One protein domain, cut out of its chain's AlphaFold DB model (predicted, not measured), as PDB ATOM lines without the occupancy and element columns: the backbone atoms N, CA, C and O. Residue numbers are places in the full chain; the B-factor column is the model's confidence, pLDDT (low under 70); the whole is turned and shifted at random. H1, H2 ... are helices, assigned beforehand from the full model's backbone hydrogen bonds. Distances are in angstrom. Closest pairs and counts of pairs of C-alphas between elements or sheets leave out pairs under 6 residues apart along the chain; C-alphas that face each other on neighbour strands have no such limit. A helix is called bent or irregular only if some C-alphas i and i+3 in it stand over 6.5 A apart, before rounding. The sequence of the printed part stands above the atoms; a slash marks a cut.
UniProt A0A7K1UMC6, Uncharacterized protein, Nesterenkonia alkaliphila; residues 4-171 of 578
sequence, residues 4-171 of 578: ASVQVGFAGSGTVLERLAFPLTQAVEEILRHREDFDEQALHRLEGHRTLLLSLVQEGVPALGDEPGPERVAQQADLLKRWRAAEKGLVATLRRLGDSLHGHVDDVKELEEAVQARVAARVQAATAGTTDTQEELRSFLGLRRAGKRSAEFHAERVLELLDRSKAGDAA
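What this domain is: This is residues 4 to 171 of the 578 residues of an uncharacterized protein of Nesterenkonia alkaliphila (UniProt A0A7K1UMC6). Look for an elongated bundle in which H2b, H3, the long H4 and H7 run lengthwise, with H5 crossing H7 on one side. Short H6 packs on H2a, and short H1 lies near one end of H4. The printed part has 168 residues with seven named helices, H1 to H7 in order, and no named strand: all helix. It is compact, with a radius of gyration of the C-alphas of 17.3 A and spans of 61 by 33 by 22 A.

How they stand to each other: Start at H1, residues 4 to 8, close to but not clearly touching H4, residues 70 to 100; their closest C-alphas, Val 6 and Val 73, are 7.4 A apart. By its hydrogen bonds H2, residues 13 to 33, was assigned as one helix, but it is bent, with C-alphas 20 and 23 6.8 A apart; its arms H2a, residues 13 to 20, and H2b, residues 23 to 33, stand at a steep tilt of 53 degrees. H2b, H4, H3, residues 40 to 59, and H7, residues 151 to 171, form a bundle, helices side by side. H2b and H3 form a hairpin, closest at C-alphas Thr 25 and Arg 50, 6.2 A. H3 and H4 form another, at a shallow tilt of 22 degrees, closest at C-alphas His 49 and Leu 90, 6.0 A. H4 touches H7 with residues 87 to 98 alone; C-alphas Gly 98 and Val 158, the closest, are 4.8 A apart. H5, residues 108 to 126, touches H7 at a steep tilt of 63 degrees, closest at C-alphas Val 115 and Arg 157, 5.6 A. H6, residues 135 to 140, touches H2a, closest at C-alphas Val 16 and Leu 137, 6.3 A. In H1, H2a, H2b, H3, H4, H5, H6 and H7 every O i to N i+4 pair is within hydrogen-bond range.

Where its parts are: Find C-alpha 4, where H1 begins, at (-1.786, 61.669, 27.618). H4 runs 45.7 A from C-alpha 70 at (2.550, 61.121, 37.404); H3 spans 28.3 A and H5 27.0 A. H7 runs 30.3 A to C-alpha 171 at (22.771, 10.675, 10.604).

The domain as a whole: The C-alphas farthest apart, Gly 69 and Ala 171, are 61.3 A apart. The printed part has no cut, and no link is long. Mean pLDDT of the printed part is 70.8; 65 residues are under 70, among them 4 to 19 and 60 to 74.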
ATOM      1  N   ALA A   4      -0.500  62.231  28.056       26.44
ATOM      2  CA  ALA A   4      -1.786  61.669  27.618       26.44
ATOM      3  C   ALA A   4      -1.634  60.524  26.593       26.44
ATOM      4  O   ALA A   4      -2.256  59.474  26.731       26.44
ATOM      5  N   SER A   5      -0.710  60.655  25.628       28.09
ATOM      6  CA  SER A   5      -0.309  59.544  24.737       28.09
ATOM      7  C   SER A   5       0.396  58.417  25.489       28.09
ATOM      8  O   SER A   5       0.401  57.263  25.072       28.09
ATOM      9  N   VAL A   6       0.975  58.765  26.635       31.25
ATOM     10  CA  VAL A   6       1.511  57.807  27.578       31.25
ATOM     11  C   VAL A   6       0.302  57.125  28.242       31.25
ATOM     12  O   VAL A   6       0.264  55.901  28.184       31.25
ATOM     13  N   GLN A   7      -0.709  57.863  28.752       31.75
ATOM     14  CA  GLN A   7      -1.899  57.387  29.508       31.75
ATOM     15  C   GLN A   7      -2.756  56.290  28.830       31.75
ATOM     16  O   GLN A   7      -3.154  55.340  29.507       31.75
ATOM     17  N   VAL A   8      -2.970  56.330  27.511       34.62
ATOM     18  CA  VAL A   8      -3.737  55.285  26.787       34.62
ATOM     19  C   VAL A   8      -2.954  53.965  26.663       34.62
ATOM     20  O   VAL A   8      -3.536  52.881  26.667       34.62
ATOM     21  N   GLY A   9      -1.617  54.020  26.689       33.22
ATOM     22  CA  GLY A   9      -0.752  52.839  26.770       33.22
ATOM     23  C   GLY A   9      -0.718  52.150  28.146       33.22
ATOM     24  O   GLY A   9      -0.049  51.125  28.284       33.22
ATOM     25  N   PHE A  10      -1.398  52.678  29.178       38.59
ATOM     26  CA  PHE A  10      -1.359  52.129  30.549       38.59
ATOM     27  C   PHE A  10      -2.504  51.182  30.899       38.59
ATOM     28  O   PHE A  10      -2.325  50.347  31.782       38.59
ATOM     29  N   ALA A  11      -3.662  51.261  30.236       35.28
ATOM     30  CA  ALA A  11      -4.812  50.410  30.576       35.28
ATOM     31  C   ALA A  11      -4.640  48.937  30.135       35.28
ATOM     32  O   ALA A  11      -5.405  48.071  30.549       35.28
ATOM     33  N   GLY A  12      -3.610  48.641  29.330       41.19
ATOM     34  CA  GLY A  12      -3.309  47.304  28.808       41.19
ATOM     35  C   GLY A  12      -1.823  46.937  28.794       41.19
ATOM     36  O   GLY A  12      -1.451  45.962  28.149       41.19
ATOM     37  N   SER A  13      -0.943  47.681  29.475       48.81
ATOM     38  CA  SER A  13       0.505  47.407  29.429       48.81
ATOM     39  C   SER A  13       0.850  45.999  29.928       48.81
ATOM     40  O   SER A  13       1.684  45.337  29.314       48.81
ATOM     41  N   GLY A  14       0.148  45.493  30.947       49.19
ATOM     42  CA  GLY A  14       0.254  44.106  31.410       49.19
ATOM     43  C   GLY A  14      -0.126  43.078  30.340       49.19
ATOM     44  O   GLY A  14       0.651  42.169  30.068       49.19
ATOM     45  N   THR A  15      -1.255  43.254  29.646       61.03
ATOM     46  CA  THR A  15      -1.706  42.316  28.598       61.03
ATOM     47  C   THR A  15      -0.843  42.390  27.332       61.03
ATOM     48  O   THR A  15      -0.640  41.381  26.654       61.03
ATOM     49  N   VAL A  16      -0.271  43.558  27.022       66.00
ATOM     50  CA  VAL A  16       0.683  43.735  25.916       66.00
ATOM     51  C   VAL A  16       2.054  43.143  26.269       66.00
ATOM     52  O   VAL A  16       2.647  42.456  25.437       66.00
ATOM     53  N   LEU A  17       2.542  43.331  27.501       68.06
ATOM     54  CA  LEU A  17       3.771  42.699  27.996       68.06
ATOM     55  C   LEU A  17       3.633  41.176  28.089       68.06
ATOM     56  O   LEU A  17       4.576  40.478  27.733       68.06
ATOM     57  N   GLU A  18       2.472  40.651  28.489       66.12
ATOM     58  CA  GLU A  18       2.163  39.214  28.449       66.12
ATOM     59  C   GLU A  18       2.280  38.662  27.027       66.12
ATOM     60  O   GLU A  18       3.023  37.708  26.791       66.12
ATOM     61  N   ARG A  19       1.608  39.296  26.055       67.56
ATOM     62  CA  ARG A  19       1.660  38.898  24.635       67.56
ATOM     63  C   ARG A  19       3.067  38.990  24.048       67.56
ATOM     64  O   ARG A  19       3.425  38.206  23.169       67.56
ATOM     65  N   LEU A  20       3.877  39.924  24.537       75.56
ATOM     66  CA  LEU A  20       5.255  40.102  24.098       75.56
ATOM     67  C   LEU A  20       6.205  39.086  24.756       75.56
ATOM     68  O   LEU A  20       7.080  38.536  24.090       75.56
ATOM     69  N   ALA A  21       5.999  38.775  26.037       74.31
ATOM     70  CA  ALA A  21       6.771  37.787  26.786       74.31
ATOM     71  C   ALA A  21       6.477  36.348  26.349       74.31
ATOM     72  O   ALA A  21       7.357  35.490  26.418       74.31
ATOM     73  N   PHE A  22       5.246  36.053  25.938       73.06
ATOM     74  CA  PHE A  22       4.774  34.682  25.756       73.06
ATOM     75  C   PHE A  22       5.569  33.870  24.709       73.06
ATOM     76  O   PHE A  22       6.082  32.811  25.073       73.06
ATOM     77  N   PRO A  23       5.801  34.343  23.465       73.12
ATOM     78  CA  PRO A  23       6.577  33.583  22.475       73.12
ATOM     79  C   PRO A  23       8.015  33.341  22.933       73.12
ATOM     80  O   PRO A  23       8.568  32.253  22.770       73.12
ATOM     81  N   LEU A  24       8.612  34.361  23.550       80.81
ATOM     82  CA  LEU A  24       9.985  34.337  24.029       80.81
ATOM     83  C   LEU A  24      10.156  33.377  25.214       80.81
ATOM     84  O   LEU A  24      11.100  32.591  25.247       80.81
ATOM     85  N   THR A  25       9.235  33.405  26.176       76.19
ATOM     86  CA  THR A  25       9.262  32.519  27.349       76.19
ATOM     87  C   THR A  25       8.975  31.066  26.983       76.19
ATOM     88  O   THR A  25       9.603  30.186  27.570       76.19
ATOM     89  N   GLN A  26       8.126  30.807  25.982       74.50
ATOM     90  CA  GLN A  26       7.936  29.470  25.410       74.50
ATOM     91  C   GLN A  26       9.208  28.938  24.744       74.50
ATOM     92  O   GLN A  26       9.636  27.829  25.055       74.50
ATOM     93  N   ALA A  27       9.848  29.733  23.879       73.19
ATOM     94  CA  ALA A  27      11.092  29.331  23.223       73.19
ATOM     95  C   ALA A  27      12.211  29.072  24.248       73.19
ATOM     96  O   ALA A  27      12.935  28.083  24.159       73.19
ATOM     97  N   VAL A  28      12.320  29.917  25.280       80.56
ATOM     98  CA  VAL A  28      13.267  29.705  26.384       80.56
ATOM     99  C   VAL A  28      12.947  28.434  27.176       80.56
ATOM    100  O   VAL A  28      13.861  27.701  27.538       80.56
ATOM    101  N   GLU A  29      11.675  28.140  27.441       77.25
ATOM    102  CA  GLU A  29      11.280  26.910  28.131       77.25
ATOM    103  C   GLU A  29      11.616  25.653  27.319       77.25
ATOM    104  O   GLU A  29      12.084  24.666  27.882       77.25
ATOM    105  N   GLU A  30      11.450  25.697  25.998       79.38
ATOM    106  CA  GLU A  30      11.888  24.621  25.107       79.38
ATOM    107  C   GLU A  30      13.409  24.416  25.163       79.38
ATOM    108  O   GLU A  30      13.858  23.278  25.281       79.38
ATOM    109  N   ILE A  31      14.205  25.491  25.197       79.88
ATOM    110  CA  ILE A  31      15.664  25.395  25.395       79.88
ATOM    111  C   ILE A  31      15.988  24.759  26.756       79.88
ATOM    112  O   ILE A  31      16.844  23.880  26.838       79.88
ATOM    113  N   LEU A  32      15.286  25.152  27.827       78.94
ATOM    114  CA  LEU A  32      15.493  24.601  29.173       78.94
ATOM    115  C   LEU A  32      15.140  23.104  29.271       78.94
ATOM    116  O   LEU A  32      15.718  22.394  30.096       78.94
ATOM    117  N   ARG A  33      14.246  22.584  28.415       78.25
ATOM    118  CA  ARG A  33      13.972  21.134  28.316       78.25
ATOM    119  C   ARG A  33      15.161  20.350  27.750       78.25
ATOM    120  O   ARG A  33      15.279  19.159  28.022       78.25
ATOM    121  N   HIS A  34      16.071  21.013  27.041       78.69
ATOM    122  CA  HIS A  34      17.305  20.446  26.490       78.69
ATOM    123  C   HIS A  34      18.519  20.656  27.406       78.69
ATOM    124  O   HIS A  34      19.634  20.892  26.955       78.69
ATOM    125  N   ARG A  35      18.307  20.547  28.722       78.25
ATOM    126  CA  ARG A  35      19.325  20.788  29.758       78.25
ATOM    127  C   ARG A  35      20.624  19.982  29.609       78.25
ATOM    128  O   ARG A  35      21.651  20.404  30.117       78.25
ATOM    129  N   GLU A  36      20.569  18.825  28.955       77.56
ATOM    130  CA  GLU A  36      21.720  17.927  28.772       77.56
ATOM    131  C   GLU A  36      22.713  18.455  27.723       77.56
ATOM    132  O   GLU A  36      23.876  18.063  27.731       77.56
ATOM    133  N   ASP A  37      22.270  19.383  26.868       75.75
ATOM    134  CA  ASP A  37      23.041  19.919  25.743       75.75
ATOM    135  C   ASP A  37      23.827  21.203  26.111       75.75
ATOM    136  O   ASP A  37      24.543  21.757  25.274       75.75
ATOM    137  N   PHE A  38      23.710  21.704  27.354       79.81
ATOM    138  CA  PHE A  38      24.271  22.997  27.773       79.81
ATOM    139  C   PHE A  38      24.915  22.986  29.165       79.81
ATOM    140  O   PHE A  38      24.615  22.162  30.021       79.81
ATOM    141  N   ASP A  39      25.774  23.979  29.410       83.50
ATOM    142  CA  ASP A  39      26.375  24.242  30.719       83.50
ATOM    143  C   ASP A  39      25.330  24.693  31.764       83.50
ATOM    144  O   ASP A  39      24.530  25.602  31.511       83.50
ATOM    145  N   GLU A  40      25.375  24.106  32.969       80.69
ATOM    146  CA  GLU A  40      24.432  24.397  34.063       80.69
ATOM    147  C   GLU A  40      24.419  25.884  34.443       80.69
ATOM    148  O   GLU A  40      23.363  26.450  34.733       80.69
ATOM    149  N   GLN A  41      25.574  26.559  34.397       81.75
ATOM    150  CA  GLN A  41      25.658  27.978  34.736       81.75
ATOM    151  C   GLN A  41      24.955  28.854  33.688       81.75
ATOM    152  O   GLN A  41      24.380  29.893  34.029       81.75
ATOM    153  N   ALA A  42      24.995  28.462  32.414       78.88
ATOM    154  CA  ALA A  42      24.291  29.153  31.340       78.88
ATOM    155  C   ALA A  42      22.770  28.931  31.416       78.88
ATOM    156  O   ALA A  42      22.017  29.896  31.258       78.88
ATOM    157  N   LEU A  43      22.326  27.712  31.744       79.25
ATOM    158  CA  LEU A  43      20.910  27.392  31.963       79.25
ATOM    159  C   LEU A  43      20.334  28.130  33.175       79.25
ATOM    160  O   LEU A  43      19.259  28.715  33.076       79.25
ATOM    161  N   HIS A  44      21.080  28.209  34.281       82.44
ATOM    162  CA  HIS A  44      20.636  28.941  35.468       82.44
ATOM    163  C   HIS A  44      20.480  30.448  35.199       82.44
ATOM    164  O   HIS A  44      19.531  31.082  35.660       82.44
ATOM    165  N   ARG A  45      21.368  31.039  34.385       87.94
ATOM    166  CA  ARG A  45      21.216  32.433  33.926       87.94
ATOM    167  C   ARG A  45      20.009  32.603  33.004       87.94
ATOM    168  O   ARG A  45      19.308  33.606  33.112       87.94
ATOM    169  N   LEU A  46      19.766  31.644  32.110       84.56
ATOM    170  CA  LEU A  46      18.623  31.657  31.198       84.56
ATOM    171  C   LEU A  46      17.290  31.588  31.966       84.56
ATOM    172  O   LEU A  46      16.383  32.378  31.705       84.56
ATOM    173  N   GLU A  47      17.204  30.714  32.968       82.00
ATOM    174  CA  GLU A  47      16.062  30.600  33.880       82.00
ATOM    175  C   GLU A  47      15.870  31.868  34.729       82.00
ATOM    176  O   GLU A  47      14.743  32.347  34.889       82.00
ATOM    177  N   GLY A  48      16.964  32.479  35.197       82.38
ATOM    178  CA  GLY A  48      16.936  33.773  35.880       82.38
ATOM    179  C   GLY A  48      16.376  34.896  35.002       82.38
ATOM    180  O   GLY A  48      15.545  35.681  35.458       82.38
ATOM    181  N   HIS A  49      16.756  34.947  33.721       87.12
ATOM    182  CA  HIS A  49      16.197  35.908  32.766       87.12
ATOM    183  C   HIS A  49      14.714  35.647  32.461       87.12
ATOM    184  O   HIS A  49      13.944  36.604  32.409       87.12
ATOM    185  N   ARG A  50      14.290  34.383  32.317       82.50
ATOM    186  CA  ARG A  50      12.868  34.016  32.161       82.50
ATOM    187  C   ARG A  50      12.045  34.453  33.371       82.50
ATOM    188  O   ARG A  50      10.999  35.070  33.203       82.50
ATOM    189  N   THR A  51      12.532  34.171  34.577       78.94
ATOM    190  CA  THR A  51      11.864  34.546  35.831       78.94
ATOM    191  C   THR A  51      11.745  36.063  35.963       78.94
ATOM    192  O   THR A  51      10.680  36.557  36.315       78.94
ATOM    193  N   LEU A  52      12.797  36.807  35.606       84.69
ATOM    194  CA  LEU A  52      12.783  38.270  35.594       84.69
ATOM    195  C   LEU A  52      11.785  38.840  34.572       84.69
ATOM    196  O   LEU A  52      11.105  39.815  34.864       84.69
ATOM    197  N   LEU A  53      11.675  38.251  33.377       79.69
ATOM    198  CA  LEU A  53      10.674  38.688  32.398       79.69
ATOM    199  C   LEU A  53       9.251  38.435  32.905       79.69
ATOM    200  O   LEU A  53       8.417  39.327  32.817       79.69
ATOM    201  N   LEU A  54       8.984  37.265  33.492       78.44
ATOM    202  CA  LEU A  54       7.673  36.944  34.066       78.44
ATOM    203  C   LEU A  54       7.330  37.821  35.279       78.44
ATOM    204  O   LEU A  54       6.174  38.206  35.432       78.44
ATOM    205  N   SER A  55       8.310  38.188  36.113       82.00
ATOM    206  CA  SER A  55       8.071  39.111  37.228       82.00
ATOM    207  C   SER A  55       7.745  40.519  36.729       82.00
ATOM    208  O   SER A  55       6.817  41.138  37.231       82.00
ATOM    209  N   LEU A  56       8.438  41.004  35.691       80.50
ATOM    210  CA  LEU A  56       8.141  42.299  35.069       80.50
ATOM    211  C   LEU A  56       6.757  42.331  34.409       80.50
ATOM    212  O   LEU A  56       6.103  43.369  34.424       80.50
ATOM    213  N   VAL A  57       6.304  41.202  33.856       77.44
ATOM    214  CA  VAL A  57       4.932  41.048  33.355       77.44
ATOM    215  C   VAL A  57       3.923  41.179  34.498       77.44
ATOM    216  O   VAL A  57       2.982  41.957  34.384       77.44
ATOM    217  N   GLN A  58       4.144  40.481  35.616       73.19
ATOM    218  CA  GLN A  58       3.266  40.546  36.792       73.19
ATOM    219  C   GLN A  58       3.228  41.944  37.425       73.19
ATOM    220  O   GLN A  58       2.163  42.403  37.824       73.19
ATOM    221  N   GLU A  59       4.367  42.638  37.479       76.94
ATOM    222  CA  GLU A  59       4.460  44.030  37.941       76.94
ATOM    223  C   GLU A  59       3.734  45.019  37.009       76.94
ATOM    224  O   GLU A  59       3.351  46.101  37.448       76.94
ATOM    225  N   GLY A  60       3.548  44.662  35.734       65.31
ATOM    226  CA  GLY A  60       2.847  45.473  34.736       65.31
ATOM    227  C   GLY A  60       1.325  45.308  34.735       65.31
ATOM    228  O   GLY A  60       0.646  46.033  34.009       65.31
ATOM    229  N   VAL A  61       0.769  44.374  35.517       61.47
ATOM    230  CA  VAL A  61      -0.685  44.195  35.646       61.47
ATOM    231  C   VAL A  61      -1.239  45.275  36.585       61.47
ATOM    232  O   VAL A  61      -0.872  45.298  37.762       61.47
ATOM    233  N   PRO A  62      -2.119  46.182  36.119       56.47
ATOM    234  CA  PRO A  62      -2.638  47.246  36.970       56.47
ATOM    235  C   PRO A  62      -3.522  46.683  38.092       56.47
ATOM    236  O   PRO A  62      -4.393  45.844  37.856       56.47
ATOM    237  N   ALA A  63      -3.340  47.183  39.319       51.41
ATOM    238  CA  ALA A  63      -4.295  46.961  40.403       51.41
ATOM    239  C   ALA A  63      -5.630  47.658  40.074       51.41
ATOM    240  O   ALA A  63      -5.639  48.806  39.620       51.41
ATOM    241  N   LEU A  64      -6.747  46.952  40.280       40.47
ATOM    242  CA  LEU A  64      -8.106  47.462  40.067       40.47
ATOM    243  C   LEU A  64      -8.350  48.738  40.893       40.47
ATOM    244  O   LEU A  64      -8.319  48.678  42.119       40.47
ATOM    245  N   GLY A  65      -8.655  49.855  40.219       45.09
ATOM    246  CA  GLY A  65      -9.163  51.088  40.843       45.09
ATOM    247  C   GLY A  65      -8.173  52.242  41.039       45.09
ATOM    248  O   GLY A  65      -8.556  53.251  41.617       45.09
ATOM    249  N   ASP A  66      -6.934  52.135  40.563       49.50
ATOM    250  CA  ASP A  66      -5.940  53.213  40.691       49.50
ATOM    251  C   ASP A  66      -5.987  54.195  39.506       49.50
ATOM    252  O   ASP A  66      -5.761  53.807  38.353       49.50
ATOM    253  N   GLU A  67      -6.204  55.477  39.800       47.84
ATOM    254  CA  GLU A  67      -6.172  56.576  38.828       47.84
ATOM    255  C   GLU A  67      -4.751  56.857  38.278       47.84
ATOM    256  O   GLU A  67      -3.745  56.708  38.984       47.84
ATOM    257  N   PRO A  68      -4.622  57.291  37.008       53.25
ATOM    258  CA  PRO A  68      -3.331  57.493  36.353       53.25
ATOM    259  C   PRO A  68      -2.647  58.814  36.761       53.25
ATOM    260  O   PRO A  68      -2.727  59.819  36.055       53.25
ATOM    261  N   GLY A  69      -1.907  58.800  37.874       56.25
ATOM    262  CA  GLY A  69      -1.044  59.908  38.319       56.25
ATOM    263  C   GLY A  69       0.390  59.904  37.735       56.25
ATOM    264  O   GLY A  69       0.845  58.899  37.181       56.25
ATOM    265  N   PRO A  70       1.167  60.997  37.898       56.47
ATOM    266  CA  PRO A  70       2.550  61.121  37.404       56.47
ATOM    267  C   PRO A  70       3.515  60.063  37.970       56.47
ATOM    268  O   PRO A  70       4.490  59.688  37.316       56.47
ATOM    269  N   GLU A  71       3.227  59.526  39.157       63.38
ATOM    270  CA  GLU A  71       3.997  58.435  39.763       63.38
ATOM    271  C   GLU A  71       3.893  57.130  38.958       63.38
ATOM    272  O   GLU A  71       4.890  56.423  38.804       63.38
ATOM    273  N   ARG A  72       2.734  56.840  38.352       67.38
ATOM    274  CA  ARG A  72       2.545  55.664  37.486       67.38
ATOM    275  C   ARG A  72       3.338  55.766  36.191       67.38
ATOM    276  O   ARG A  72       3.905  54.773  35.739       67.38
ATOM    277  N   VAL A  73       3.445  56.969  35.628       61.25
ATOM    278  CA  VAL A  73       4.275  57.216  34.442       61.25
ATOM    279  C   VAL A  73       5.743  56.912  34.737       61.25
ATOM    280  O   VAL A  73       6.407  56.234  33.950       61.25
ATOM    281  N   ALA A  74       6.238  57.344  35.899       68.25
ATOM    282  CA  ALA A  74       7.595  57.038  36.340       68.25
ATOM    283  C   ALA A  74       7.803  55.532  36.591       68.25
ATOM    284  O   ALA A  74       8.818  54.978  36.163       68.25
ATOM    285  N   GLN A  75       6.836  54.857  37.221       71.25
ATOM    286  CA  GLN A  75       6.881  53.410  37.469       71.25
ATOM    287  C   GLN A  75       6.890  52.595  36.166       71.25
ATOM    288  O   GLN A  75       7.697  51.677  36.028       71.25
ATOM    289  N   GLN A  76       6.071  52.953  35.173       69.88
ATOM    290  CA  GLN A  76       6.059  52.273  33.872       69.88
ATOM    291  C   GLN A  76       7.327  52.553  33.059       69.88
ATOM    292  O   GLN A  76       7.867  51.645  32.425       69.88
ATOM    293  N   ALA A  77       7.852  53.782  33.093       71.31
ATOM    294  CA  ALA A  77       9.128  54.096  32.456       71.31
ATOM    295  C   ALA A  77      10.279  53.270  33.061       71.31
ATOM    296  O   ALA A  77      11.140  52.774  32.324       71.31
ATOM    297  N   ASP A  78      10.279  53.076  34.384       78.00
ATOM    298  CA  ASP A  78      11.233  52.197  35.060       78.00
ATOM    299  C   ASP A  78      11.023  50.718  34.696       78.00
ATOM    300  O   ASP A  78      11.988  50.028  34.361       78.00
ATOM    301  N   LEU A  79       9.774  50.245  34.646       82.00
ATOM    302  CA  LEU A  79       9.433  48.889  34.206       82.00
ATOM    303  C   LEU A  79       9.963  48.615  32.792       82.00
ATOM    304  O   LEU A  79      10.684  47.640  32.579       82.00
ATOM    305  N   LEU A  80       9.696  49.499  31.828       80.12
ATOM    306  CA  LEU A  80      10.162  49.351  30.443       80.12
ATOM    307  C   LEU A  80      11.692  49.440  30.329       80.12
ATOM    308  O   LEU A  80      12.309  48.780  29.484       80.12
ATOM    309  N   LYS A  81      12.341  50.225  31.194       83.56
ATOM    310  CA  LYS A  81      13.804  50.262  31.298       83.56
ATOM    311  C   LYS A  81      14.356  48.930  31.815       83.56
ATOM    312  O   LYS A  81      15.323  48.421  31.237       83.56
ATOM    313  N   ARG A  82      13.742  48.345  32.849       85.44
ATOM    314  CA  ARG A  82      14.095  47.019  33.384       85.44
ATOM    315  C   ARG A  82      13.824  45.907  32.368       85.44
ATOM    316  O   ARG A  82      14.680  45.042  32.194       85.44
ATOM    317  N   TRP A  83      12.735  46.000  31.607       84.38
ATOM    318  CA  TRP A  83      12.424  45.110  30.485       84.38
ATOM    319  C   TRP A  83      13.540  45.091  29.437       84.38
ATOM    320  O   TRP A  83      14.093  44.036  29.126       84.38
ATOM    321  N   ARG A  84      13.959  46.264  28.939       84.62
ATOM    322  CA  ARG A  84      15.055  46.368  27.953       84.62
ATOM    323  C   ARG A  84      16.370  45.792  28.483       84.62
ATOM    324  O   ARG A  84      17.142  45.205  27.723       84.62
ATOM    325  N   ALA A  85      16.650  45.975  29.773       86.44
ATOM    326  CA  ALA A  85      17.836  45.409  30.408       86.44
ATOM    327  C   ALA A  85      17.764  43.873  30.479       86.44
ATOM    328  O   ALA A  85      18.749  43.207  30.148       86.44
ATOM    329  N   ALA A  86      16.601  43.322  30.845       87.38
ATOM    330  CA  ALA A  86      16.350  41.883  30.873       87.38
ATOM    331  C   ALA A  86      16.485  41.259  29.473       87.38
ATOM    332  O   ALA A  86      17.223  40.288  29.308       87.38
ATOM    333  N   GLU A  87      15.875  41.869  28.455       87.94
ATOM    334  CA  GLU A  87      15.940  41.423  27.058       87.94
ATOM    335  C   GLU A  87      17.383  41.430  26.523       87.94
ATOM    336  O   GLU A  87      17.842  40.462  25.916       87.94
ATOM    337  N   LYS A  88      18.153  42.485  26.819       88.75
ATOM    338  CA  LYS A  88      19.572  42.566  26.441       88.75
ATOM    339  C   LYS A  88      20.416  41.479  27.117       88.75
ATOM    340  O   LYS A  88      21.303  40.911  26.474       88.75
ATOM    341  N   GLY A  89      20.163  41.199  28.397       86.94
ATOM    342  CA  GLY A  89      20.823  40.113  29.131       86.94
ATOM    343  C   GLY A  89      20.487  38.738  28.551       86.94
ATOM    344  O   GLY A  89      21.379  37.911  28.340       86.94
ATOM    345  N   LEU A  90      19.220  38.537  28.193       88.62
ATOM    346  CA  LEU A  90      18.737  37.315  27.567       88.62
ATOM    347  C   LEU A  90      19.381  37.081  26.194       88.62
ATOM    348  O   LEU A  90      19.935  36.008  25.970       88.62
ATOM    349  N   VAL A  91      19.417  38.092  25.315       90.75
ATOM    350  CA  VAL A  91      20.104  38.021  24.008       90.75
ATOM    351  C   VAL A  91      21.569  37.614  24.169       90.75
ATOM    352  O   VAL A  91      22.066  36.760  23.433       90.75
ATOM    353  N   ALA A  92      22.275  38.200  25.139       89.50
ATOM    354  CA  ALA A  92      23.676  37.870  25.388       89.50
ATOM    355  C   ALA A  92      23.859  36.409  25.836       89.50
ATOM    356  O   ALA A  92      24.815  35.756  25.413       89.50
ATOM    357  N   THR A  93      22.947  35.892  26.661       89.81
ATOM    358  CA  THR A  93      22.953  34.495  27.122       89.81
ATOM    359  C   THR A  93      22.620  33.537  25.975       89.81
ATOM    360  O   THR A  93      23.389  32.613  25.720       89.81
ATOM    361  N   LEU A  94      21.551  33.799  25.218       89.12
ATOM    362  CA  LEU A  94      21.127  32.991  24.068       89.12
ATOM    363  C   LEU A  94      22.183  32.943  22.964       89.12
ATOM    364  O   LEU A  94      22.433  31.891  22.384       89.12
ATOM    365  N   ARG A  95      22.869  34.060  22.702       89.06
ATOM    366  CA  ARG A  95      23.985  34.079  21.753       89.06
ATOM    367  C   ARG A  95      25.120  33.156  22.194       89.06
ATOM    368  O   ARG A  95      25.617  32.406  21.367       89.06
ATOM    369  N   ARG A  96      25.504  33.179  23.476       86.75
ATOM    370  CA  ARG A  96      26.547  32.282  24.006       86.75
ATOM    371  C   ARG A  96      26.133  30.814  23.929       86.75
ATOM    372  O   ARG A  96      26.965  29.988  23.580       86.75
ATOM    373  N   LEU A  97      24.867  30.508  24.219       84.31
ATOM    374  CA  LEU A  97      24.312  29.160  24.063       84.31
ATOM    375  C   LEU A  97      24.377  28.712  22.595       84.31
ATOM    376  O   LEU A  97      24.906  27.646  22.302       84.31
ATOM    377  N   GLY A  98      23.949  29.563  21.660       83.88
ATOM    378  CA  GLY A  98      24.037  29.275  20.227       83.88
ATOM    379  C   GLY A  98      25.475  29.093  19.738       83.88
ATOM    380  O   GLY A  98      25.735  28.203  18.942       83.88
ATOM    381  N   ASP A  99      26.417  29.890  20.247       82.94
ATOM    382  CA  ASP A  99      27.838  29.775  19.901       82.94
ATOM    383  C   ASP A  99      28.490  28.514  20.524       82.94
ATOM    384  O   ASP A  99      29.475  28.007  19.989       82.94
ATOM    385  N   SER A 100      27.954  27.975  21.631       79.94
ATOM    386  CA  SER A 100      28.427  26.705  22.215       79.94
ATOM    387  C   SER A 100      28.002  25.468  21.419       79.94
ATOM    388  O   SER A 100      28.756  24.494  21.370       79.94
ATOM    389  N   LEU A 101      26.859  25.531  20.729       76.38
ATOM    390  CA  LEU A 101      26.368  24.478  19.842       76.38
ATOM    391  C   LEU A 101      27.169  24.497  18.530       76.38
ATOM    392  O   LEU A 101      26.789  25.138  17.550       76.38
ATOM    393  N   HIS A 102      28.320  23.822  18.523       57.47
ATOM    394  CA  HIS A 102      29.248  23.743  17.387       57.47
ATOM    395  C   HIS A 102      28.701  22.874  16.236       57.47
ATOM    396  O   HIS A 102      29.246  21.819  15.916       57.47
ATOM    397  N   GLY A 103      27.638  23.326  15.572       55.31
ATOM    398  CA  GLY A 103      27.228  22.789  14.277       55.31
ATOM    399  C   GLY A 103      28.052  23.414  13.148       55.31
ATOM    400  O   GLY A 103      28.173  24.637  13.080       55.31
ATOM    401  N   HIS A 104      28.604  22.605  12.235       50.75
ATOM    402  CA  HIS A 104      29.035  23.109  10.925       50.75
ATOM    403  C   HIS A 104      27.790  23.626  10.197       50.75
ATOM    404  O   HIS A 104      26.988  22.853   9.677       50.75
ATOM    405  N   VAL A 105      27.585  24.941  10.223       58.72
ATOM    406  CA  VAL A 105      26.540  25.590   9.435       58.72
ATOM    407  C   VAL A 105      27.120  25.806   8.042       58.72
ATOM    408  O   VAL A 105      27.801  26.801   7.801       58.72
ATOM    409  N   ASP A 106      26.891  24.843   7.148       58.47
ATOM    410  CA  ASP A 106      27.394  24.888   5.768       58.47
ATOM    411  C   ASP A 106      26.782  26.056   4.962       58.47
ATOM    412  O   ASP A 106      27.427  26.573   4.048       58.47
ATOM    413  N   ASP A 107      25.586  26.526   5.343       72.31
ATOM    414  CA  ASP A 107      24.944  27.719   4.782       72.31
ATOM    415  C   ASP A 107      24.275  28.581   5.875       72.31
ATOM    416  O   ASP A 107      23.231  28.246   6.443       72.31
ATOM    417  N   VAL A 108      24.903  29.720   6.188       76.44
ATOM    418  CA  VAL A 108      24.416  30.692   7.186       76.44
ATOM    419  C   VAL A 108      23.089  31.319   6.755       76.44
ATOM    420  O   VAL A 108      22.269  31.648   7.609       76.44
ATOM    421  N   LYS A 109      22.856  31.466   5.446       76.88
ATOM    422  CA  LYS A 109      21.647  32.101   4.922       76.88
ATOM    423  C   LYS A 109      20.429  31.200   5.117       76.88
ATOM    424  O   LYS A 109      19.396  31.672   5.578       76.88
ATOM    425  N   GLU A 110      20.582  29.907   4.847       78.31
ATOM    426  CA  GLU A 110      19.535  28.907   5.082       78.31
ATOM    427  C   GLU A 110      19.168  28.811   6.572       78.31
ATOM    428  O   GLU A 110      17.996  28.684   6.922       78.31
ATOM    429  N   LEU A 111      20.156  28.917   7.471       80.88
ATOM    430  CA  LEU A 111      19.897  28.983   8.911       80.88
ATOM    431  C   LEU A 111      19.095  30.238   9.286       80.88
ATOM    432  O   LEU A 111      18.129  30.140  10.035       80.88
ATOM    433  N   GLU A 112      19.482  31.414   8.787       84.00
ATOM    434  CA  GLU A 112      18.775  32.662   9.100       84.00
ATOM    435  C   GLU A 112      17.330  32.667   8.568       84.00
ATOM    436  O   GLU A 112      16.434  33.118   9.283       84.00
ATOM    437  N   GLU A 113      17.084  32.134   7.365       83.06
ATOM    438  CA  GLU A 113      15.737  32.002   6.783       83.06
ATOM    439  C   GLU A 113      14.863  31.023   7.587       83.06
ATOM    440  O   GLU A 113      13.722  31.349   7.921       83.06
ATOM    441  N   ALA A 114      15.409  29.863   7.975       80.56
ATOM    442  CA  ALA A 114      14.701  28.887   8.805       80.56
ATOM    443  C   ALA A 114      14.332  29.466  10.182       80.56
ATOM    444  O   ALA A 114      13.197  29.322  10.639       80.56
ATOM    445  N   VAL A 115      15.259  30.183  10.823       86.00
ATOM    446  CA  VAL A 115      15.017  30.838  12.116       86.00
ATOM    447  C   VAL A 115      13.946  31.922  11.995       86.00
ATOM    448  O   VAL A 115      13.059  31.990  12.841       86.00
ATOM    449  N   GLN A 116      13.979  32.750  10.945       85.25
ATOM    450  CA  GLN A 116      12.956  33.780  10.729       85.25
ATOM    451  C   GLN A 116      11.564  33.176  10.525       85.25
ATOM    452  O   GLN A 116      10.604  33.662  11.122       85.25
ATOM    453  N   ALA A 117      11.455  32.089   9.757       79.81
ATOM    454  CA  ALA A 117      10.191  31.379   9.577       79.81
ATOM    455  C   ALA A 117       9.652  30.805  10.902       79.81
ATOM    456  O   ALA A 117       8.454  30.898  11.167       79.81
ATOM    457  N   ARG A 118      10.525  30.265  11.765       78.25
ATOM    458  CA  ARG A 118      10.141  29.762  13.099       78.25
ATOM    459  C   ARG A 118       9.680  30.878  14.034       78.25
ATOM    460  O   ARG A 118       8.675  30.709  14.720       78.25
ATOM    461  N   VAL A 119      10.366  32.024  14.027       81.75
ATOM    462  CA  VAL A 119       9.942  33.210  14.790       81.75
ATOM    463  C   VAL A 119       8.548  33.650  14.343       81.75
ATOM    464  O   VAL A 119       7.667  33.786  15.188       81.75
ATOM    465  N   ALA A 120       8.330  33.799  13.033       76.12
ATOM    466  CA  ALA A 120       7.038  34.197  12.477       76.12
ATOM    467  C   ALA A 120       5.920  33.217  12.869       76.12
ATOM    468  O   ALA A 120       4.884  33.629  13.388       76.12
ATOM    469  N   ALA A 121       6.161  31.909  12.724       68.50
ATOM    470  CA  ALA A 121       5.203  30.870  13.099       68.50
ATOM    471  C   ALA A 121       4.863  30.881  14.600       68.50
ATOM    472  O   ALA A 121       3.699  30.717  14.971       68.50
ATOM    473  N   ARG A 122       5.852  31.095  15.481       70.12
ATOM    474  CA  ARG A 122       5.609  31.138  16.931       70.12
ATOM    475  C   ARG A 122       4.856  32.393  17.347       70.12
ATOM    476  O   ARG A 122       3.949  32.303  18.172       70.12
ATOM    477  N   VAL A 123       5.211  33.544  16.781       69.44
ATOM    478  CA  VAL A 123       4.482  34.792  17.026       69.44
ATOM    479  C   VAL A 123       3.037  34.642  16.556       69.44
ATOM    480  O   VAL A 123       2.131  34.903  17.339       69.44
ATOM    481  N   GLN A 124       2.819  34.097  15.360       64.69
ATOM    482  CA  GLN A 124       1.486  33.829  14.828       64.69
ATOM    483  C   GLN A 124       0.678  32.864  15.712       64.69
ATOM    484  O   GLN A 124      -0.503  33.097  15.963       64.69
ATOM    485  N   ALA A 125       1.294  31.799  16.233       56.91
ATOM    486  CA  ALA A 125       0.627  30.870  17.147       56.91
ATOM    487  C   ALA A 125       0.252  31.530  18.486       56.91
ATOM    488  O   ALA A 125      -0.831  31.290  19.019       56.91
ATOM    489  N   ALA A 126       1.127  32.383  19.018       56.78
ATOM    490  CA  ALA A 126       0.913  33.106  20.269       56.78
ATOM    491  C   ALA A 126      -0.134  34.223  20.164       56.78
ATOM    492  O   ALA A 126      -0.793  34.544  21.151       56.78
ATOM    493  N   THR A 127      -0.295  34.809  18.979       55.34
ATOM    494  CA  THR A 127      -1.263  35.876  18.703       55.34
ATOM    495  C   THR A 127      -2.575  35.345  18.118       55.34
ATOM    496  O   THR A 127      -3.405  36.125  17.664       55.34
ATOM    497  N   ALA A 128      -2.789  34.022  18.120       49.25
ATOM    498  CA  ALA A 128      -3.944  33.367  17.497       49.25
ATOM    499  C   ALA A 128      -4.143  33.739  16.009       49.25
ATOM    500  O   ALA A 128      -5.259  33.707  15.494       49.25
ATOM    501  N   GLY A 129      -3.055  34.072  15.311       42.50
ATOM    502  CA  GLY A 129      -3.051  34.390  13.887       42.50
ATOM    503  C   GLY A 129      -3.199  35.869  13.540       42.50
ATOM    504  O   GLY A 129      -3.250  36.171  12.351       42.50
ATOM    505  N   THR A 130      -3.261  36.784  14.515       45.06
ATOM    506  CA  THR A 130      -3.473  38.214  14.223       45.06
ATOM    507  C   THR A 130      -2.246  38.894  13.617       45.06
ATOM    508  O   THR A 130      -2.413  39.785  12.794       45.06
ATOM    509  N   THR A 131      -1.028  38.484  13.991       57.47
ATOM    510  CA  THR A 131       0.229  39.027  13.439       57.47
ATOM    511  C   THR A 131       1.336  37.971  13.414       57.47
ATOM    512  O   THR A 131       1.364  37.073  14.255       57.47
ATOM    513  N   ASP A 132       2.277  38.090  12.477       56.19
ATOM    514  CA  ASP A 132       3.509  37.289  12.390       56.19
ATOM    515  C   ASP A 132       4.741  38.011  12.980       56.19
ATOM    516  O   ASP A 132       5.820  37.427  13.092       56.19
ATOM    517  N   THR A 133       4.582  39.265  13.427       70.94
ATOM    518  CA  THR A 133       5.623  40.050  14.106       70.94
ATOM    519  C   THR A 133       5.129  40.676  15.416       70.94
ATOM    520  O   THR A 133       3.934  40.876  15.637       70.94
ATOM    521  N   GLN A 134       6.072  40.991  16.313       70.50
ATOM    522  CA  GLN A 134       5.812  41.709  17.572       70.50
ATOM    523  C   GLN A 134       6.102  43.219  17.471       70.50
ATOM    524  O   GLN A 134       6.139  43.906  18.493       70.50
ATOM    525  N   GLU A 135       6.371  43.752  16.272       77.56
ATOM    526  CA  GLU A 135       6.783  45.156  16.119       77.56
ATOM    527  C   GLU A 135       5.684  46.131  16.542       77.56
ATOM    528  O   GLU A 135       5.974  47.135  17.193       77.56
ATOM    529  N   GLU A 136       4.433  45.783  16.258       65.38
ATOM    530  CA  GLU A 136       3.251  46.541  16.658       65.38
ATOM    531  C   GLU A 136       3.122  46.609  18.191       65.38
ATOM    532  O   GLU A 136       3.080  47.695  18.767       65.38
ATOM    533  N   LEU A 137       3.216  45.463  18.881       65.81
ATOM    534  CA  LEU A 137       3.186  45.369  20.353       65.81
ATOM    535  C   LEU A 137       4.345  46.136  21.014       65.81
ATOM    536  O   LEU A 137       4.177  46.758  22.063       65.81
ATOM    537  N   ARG A 138       5.533  46.129  20.396       73.94
ATOM    538  CA  ARG A 138       6.685  46.923  20.859       73.94
ATOM    539  C   ARG A 138       6.452  48.416  20.687       73.94
ATOM    540  O   ARG A 138       6.814  49.177  21.584       73.94
ATOM    541  N   SER A 139       5.858  48.818  19.564       70.69
ATOM    542  CA  SER A 139       5.502  50.208  19.284       70.69
ATOM    543  C   SER A 139       4.498  50.736  20.310       70.69
ATOM    544  O   SER A 139       4.728  51.801  20.879       70.69
ATOM    545  N   PHE A 140       3.472  49.944  20.648       61.66
ATOM    546  CA  PHE A 140       2.493  50.273  21.693       61.66
ATOM    547  C   PHE A 140       3.126  50.522  23.073       61.66
ATOM    548  O   PHE A 140       2.654  51.367  23.825       61.66
ATOM    549  N   LEU A 141       4.226  49.836  23.401       62.06
ATOM    550  CA  LEU A 141       4.961  50.022  24.660       62.06
ATOM    551  C   LEU A 141       6.073  51.084  24.582       62.06
ATOM    552  O   LEU A 141       6.867  51.216  25.515       62.06
ATOM    553  N   GLY A 142       6.223  51.796  23.459       61.97
ATOM    554  CA  GLY A 142       7.353  52.709  23.245       61.97
ATOM    555  C   GLY A 142       8.718  52.002  23.293       61.97
ATOM    556  O   GLY A 142       9.749  52.604  23.620       61.97
ATOM    557  N   LEU A 143       8.761  50.694  23.024       68.81
ATOM    558  CA  LEU A 143       9.995  49.929  22.885       68.81
ATOM    559  C   LEU A 143      10.559  50.123  21.475       68.81
ATOM    560  O   LEU A 143       9.834  50.176  20.484       68.81
ATOM    561  N   ARG A 144      11.889  50.207  21.363       69.19
ATOM    562  CA  ARG A 144      12.545  50.282  20.053       69.19
ATOM    563  C   ARG A 144      12.227  49.007  19.260       69.19
ATOM    564  O   ARG A 144      12.240  47.918  19.841       69.19
ATOM    565  N   ARG A 145      12.010  49.130  17.941       67.19
ATOM    566  CA  ARG A 145      11.907  47.968  17.039       67.19
ATOM    567  C   ARG A 145      13.083  47.026  17.303       67.19
ATOM    568  O   ARG A 145      14.235  47.472  17.363       67.19
ATOM    569  N   ALA A 146      12.782  45.744  17.507       59.88
ATOM    570  CA  ALA A 146      13.778  44.757  17.919       59.88
ATOM    571  C   ALA A 146      14.839  44.515  16.826       59.88
ATOM    572  O   ALA A 146      15.962  44.108  17.124       59.88
ATOM    573  N   GLY A 147      14.512  44.840  15.567       60.88
ATOM    574  CA  GLY A 147      15.353  44.570  14.406       60.88
ATOM    575  C   GLY A 147      15.489  43.069  14.135       60.88
ATOM    576  O   GLY A 147      14.999  42.232  14.885       60.88
ATOM    577  N   LYS A 148      16.216  42.703  13.074       61.12
ATOM    578  CA  LYS A 148      16.356  41.310  12.591       61.12
ATOM    579  C   LYS A 148      17.055  40.326  13.549       61.12
ATOM    580  O   LYS A 148      17.261  39.175  13.189       61.12
ATOM    581  N   ARG A 149      17.496  40.776  14.728       74.31
ATOM    582  CA  ARG A 149      18.256  39.987  15.716       74.31
ATOM    583  C   ARG A 149      17.705  40.212  17.124       74.31
ATOM    584  O   ARG A 149      18.436  40.600  18.034       74.31
ATOM    585  N   SER A 150      16.398  40.033  17.260       83.00
ATOM    586  CA  SER A 150      15.679  40.142  18.526       83.00
ATOM    587  C   SER A 150      15.990  38.976  19.479       83.00
ATOM    588  O   SER A 150      16.705  38.032  19.124       83.00
ATOM    589  N   ALA A 151      15.471  39.032  20.709       85.12
ATOM    590  CA  ALA A 151      15.616  37.936  21.668       85.12
ATOM    591  C   ALA A 151      14.957  36.643  21.159       85.12
ATOM    592  O   ALA A 151      15.533  35.568  21.314       85.12
ATOM    593  N   GLU A 152      13.820  36.759  20.472       84.62
ATOM    594  CA  GLU A 152      13.090  35.646  19.857       84.62
ATOM    595  C   GLU A 152      13.925  34.996  18.751       84.62
ATOM    596  O   GLU A 152      14.083  33.777  18.733       84.62
ATOM    597  N   PHE A 153      14.552  35.804  17.885       88.00
ATOM    598  CA  PHE A 153      15.469  35.303  16.858       88.00
ATOM    599  C   PHE A 153      16.621  34.500  17.469       88.00
ATOM    600  O   PHE A 153      16.984  33.433  16.978       88.00
ATOM    601  N   HIS A 154      17.212  34.999  18.556       88.38
ATOM    602  CA  HIS A 154      18.299  34.295  19.225       88.38
ATOM    603  C   HIS A 154      17.838  33.013  19.929       88.38
ATOM    604  O   HIS A 154      18.613  32.061  19.965       88.38
ATOM    605  N   ALA A 155      16.606  32.960  20.442       85.50
ATOM    606  CA  ALA A 155      16.041  31.753  21.038       85.50
ATOM    607  C   ALA A 155      15.760  30.684  19.971       85.50
ATOM    608  O   ALA A 155      16.234  29.555  20.090       85.50
ATOM    609  N   GLU A 156      15.100  31.056  18.872       86.62
ATOM    610  CA  GLU A 156      14.830  30.138  17.757       86.62
ATOM    611  C   GLU A 156      16.107  29.671  17.056       86.62
ATOM    612  O   GLU A 156      16.205  28.515  16.655       86.62
ATOM    613  N   ARG A 157      17.142  30.517  16.978       89.19
ATOM    614  CA  ARG A 157      18.459  30.099  16.478       89.19
ATOM    615  C   ARG A 157      19.079  28.996  17.332       89.19
ATOM    616  O   ARG A 157      19.710  28.104  16.776       89.19
ATOM    617  N   VAL A 158      18.929  29.048  18.655       86.31
ATOM    618  CA  VAL A 158      19.423  27.984  19.546       86.31
ATOM    619  C   VAL A 158      18.650  26.686  19.309       86.31
ATOM    620  O   VAL A 158      19.277  25.640  19.173       86.31
ATOM    621  N   LEU A 159      17.320  26.750  19.195       83.00
ATOM    622  CA  LEU A 159      16.476  25.579  18.923       83.00
ATOM    623  C   LEU A 159      16.776  24.944  17.558       83.00
ATOM    624  O   LEU A 159      16.946  23.734  17.465       83.00
ATOM    625  N   GLU A 160      16.938  25.749  16.511       86.81
ATOM    626  CA  GLU A 160      17.298  25.262  15.176       86.81
ATOM    627  C   GLU A 160      18.698  24.619  15.156       86.81
ATOM    628  O   GLU A 160      18.912  23.596  14.505       86.81
ATOM    629  N   LEU A 161      19.663  25.175  15.897       83.81
ATOM    630  CA  LEU A 161      20.989  24.568  16.044       83.81
ATOM    631  C   LEU A 161      20.938  23.252  16.836       83.81
ATOM    632  O   LEU A 161      21.643  22.310  16.471       83.81
ATOM    633  N   LEU A 162      20.087  23.157  17.865       81.50
ATOM    634  CA  LEU A 162      19.832  21.906  18.585       81.50
ATOM    635  C   LEU A 162      19.239  20.844  17.655       81.50
ATOM    636  O   LEU A 162      19.763  19.731  17.599       81.50
ATOM    637  N   ASP A 163      18.211  21.192  16.880       82.31
ATOM    638  CA  ASP A 163      17.561  20.276  15.937       82.31
ATOM    639  C   ASP A 163      18.558  19.756  14.891       82.31
ATOM    640  O   ASP A 163      18.627  18.553  14.626       82.31
ATOM    641  N   ARG A 164      19.413  20.639  14.357       79.94
ATOM    642  CA  ARG A 164      20.476  20.267  13.409       79.94
ATOM    643  C   ARG A 164      21.570  19.411  14.042       79.94
ATOM    644  O   ARG A 164      22.047  18.485  13.390       79.94
ATOM    645  N   SER A 165      21.952  19.679  15.292       74.38
ATOM    646  CA  SER A 165      22.936  18.853  16.009       74.38
ATOM    647  C   SER A 165      22.417  17.427  16.233       74.38
ATOM    648  O   SER A 165      23.109  16.463  15.918       74.38
ATOM    649  N   LYS A 166      21.142  17.285  16.617       69.38
ATOM    650  CA  LYS A 166      20.481  15.988  16.830       69.38
ATOM    651  C   LYS A 166      20.228  15.237  15.527       69.38
ATOM    652  O   LYS A 166      20.377  14.017  15.483       69.38
ATOM    653  N   ALA A 167      19.894  15.946  14.449       62.56
ATOM    654  CA  ALA A 167      19.795  15.363  13.113       62.56
ATOM    655  C   ALA A 167      21.166  14.898  12.583       62.56
ATOM    656  O   ALA A 167      21.249  13.864  11.918       62.56
ATOM    657  N   GLY A 168      22.240  15.627  12.909       55.06
ATOM    658  CA  GLY A 168      23.623  15.248  12.615       55.06
ATOM    659  C   GLY A 168      24.067  13.987  13.362       55.06
ATOM    660  O   GLY A 168      24.655  13.097  12.745       55.06
ATOM    661  N   ASP A 169      23.708  13.866  14.641       47.28
ATOM    662  CA  ASP A 169      23.992  12.678  15.455       47.28
ATOM    663  C   ASP A 169      23.156  11.460  15.023       47.28
ATOM    664  O   ASP A 169      23.678  10.348  14.934       47.28
ATOM    665  N   ALA A 170      21.890  11.657  14.632       41.53
ATOM    666  CA  ALA A 170      21.043  10.600  14.066       41.53
ATOM    667  C   ALA A 170      21.502  10.137  12.664       41.53
ATOM    668  O   ALA A 170      21.294   8.985  12.283       41.53
ATOM    669  N   ALA A 171      22.163  11.009  11.895       39.00
ATOM    670  CA  ALA A 171      22.771  10.675  10.604       39.00
ATOM    671  C   ALA A 171      24.168  10.026  10.732       39.00
ATOM    672  O   ALA A 171      24.736   9.578   9.726       39.00
TER     673      ALA A 171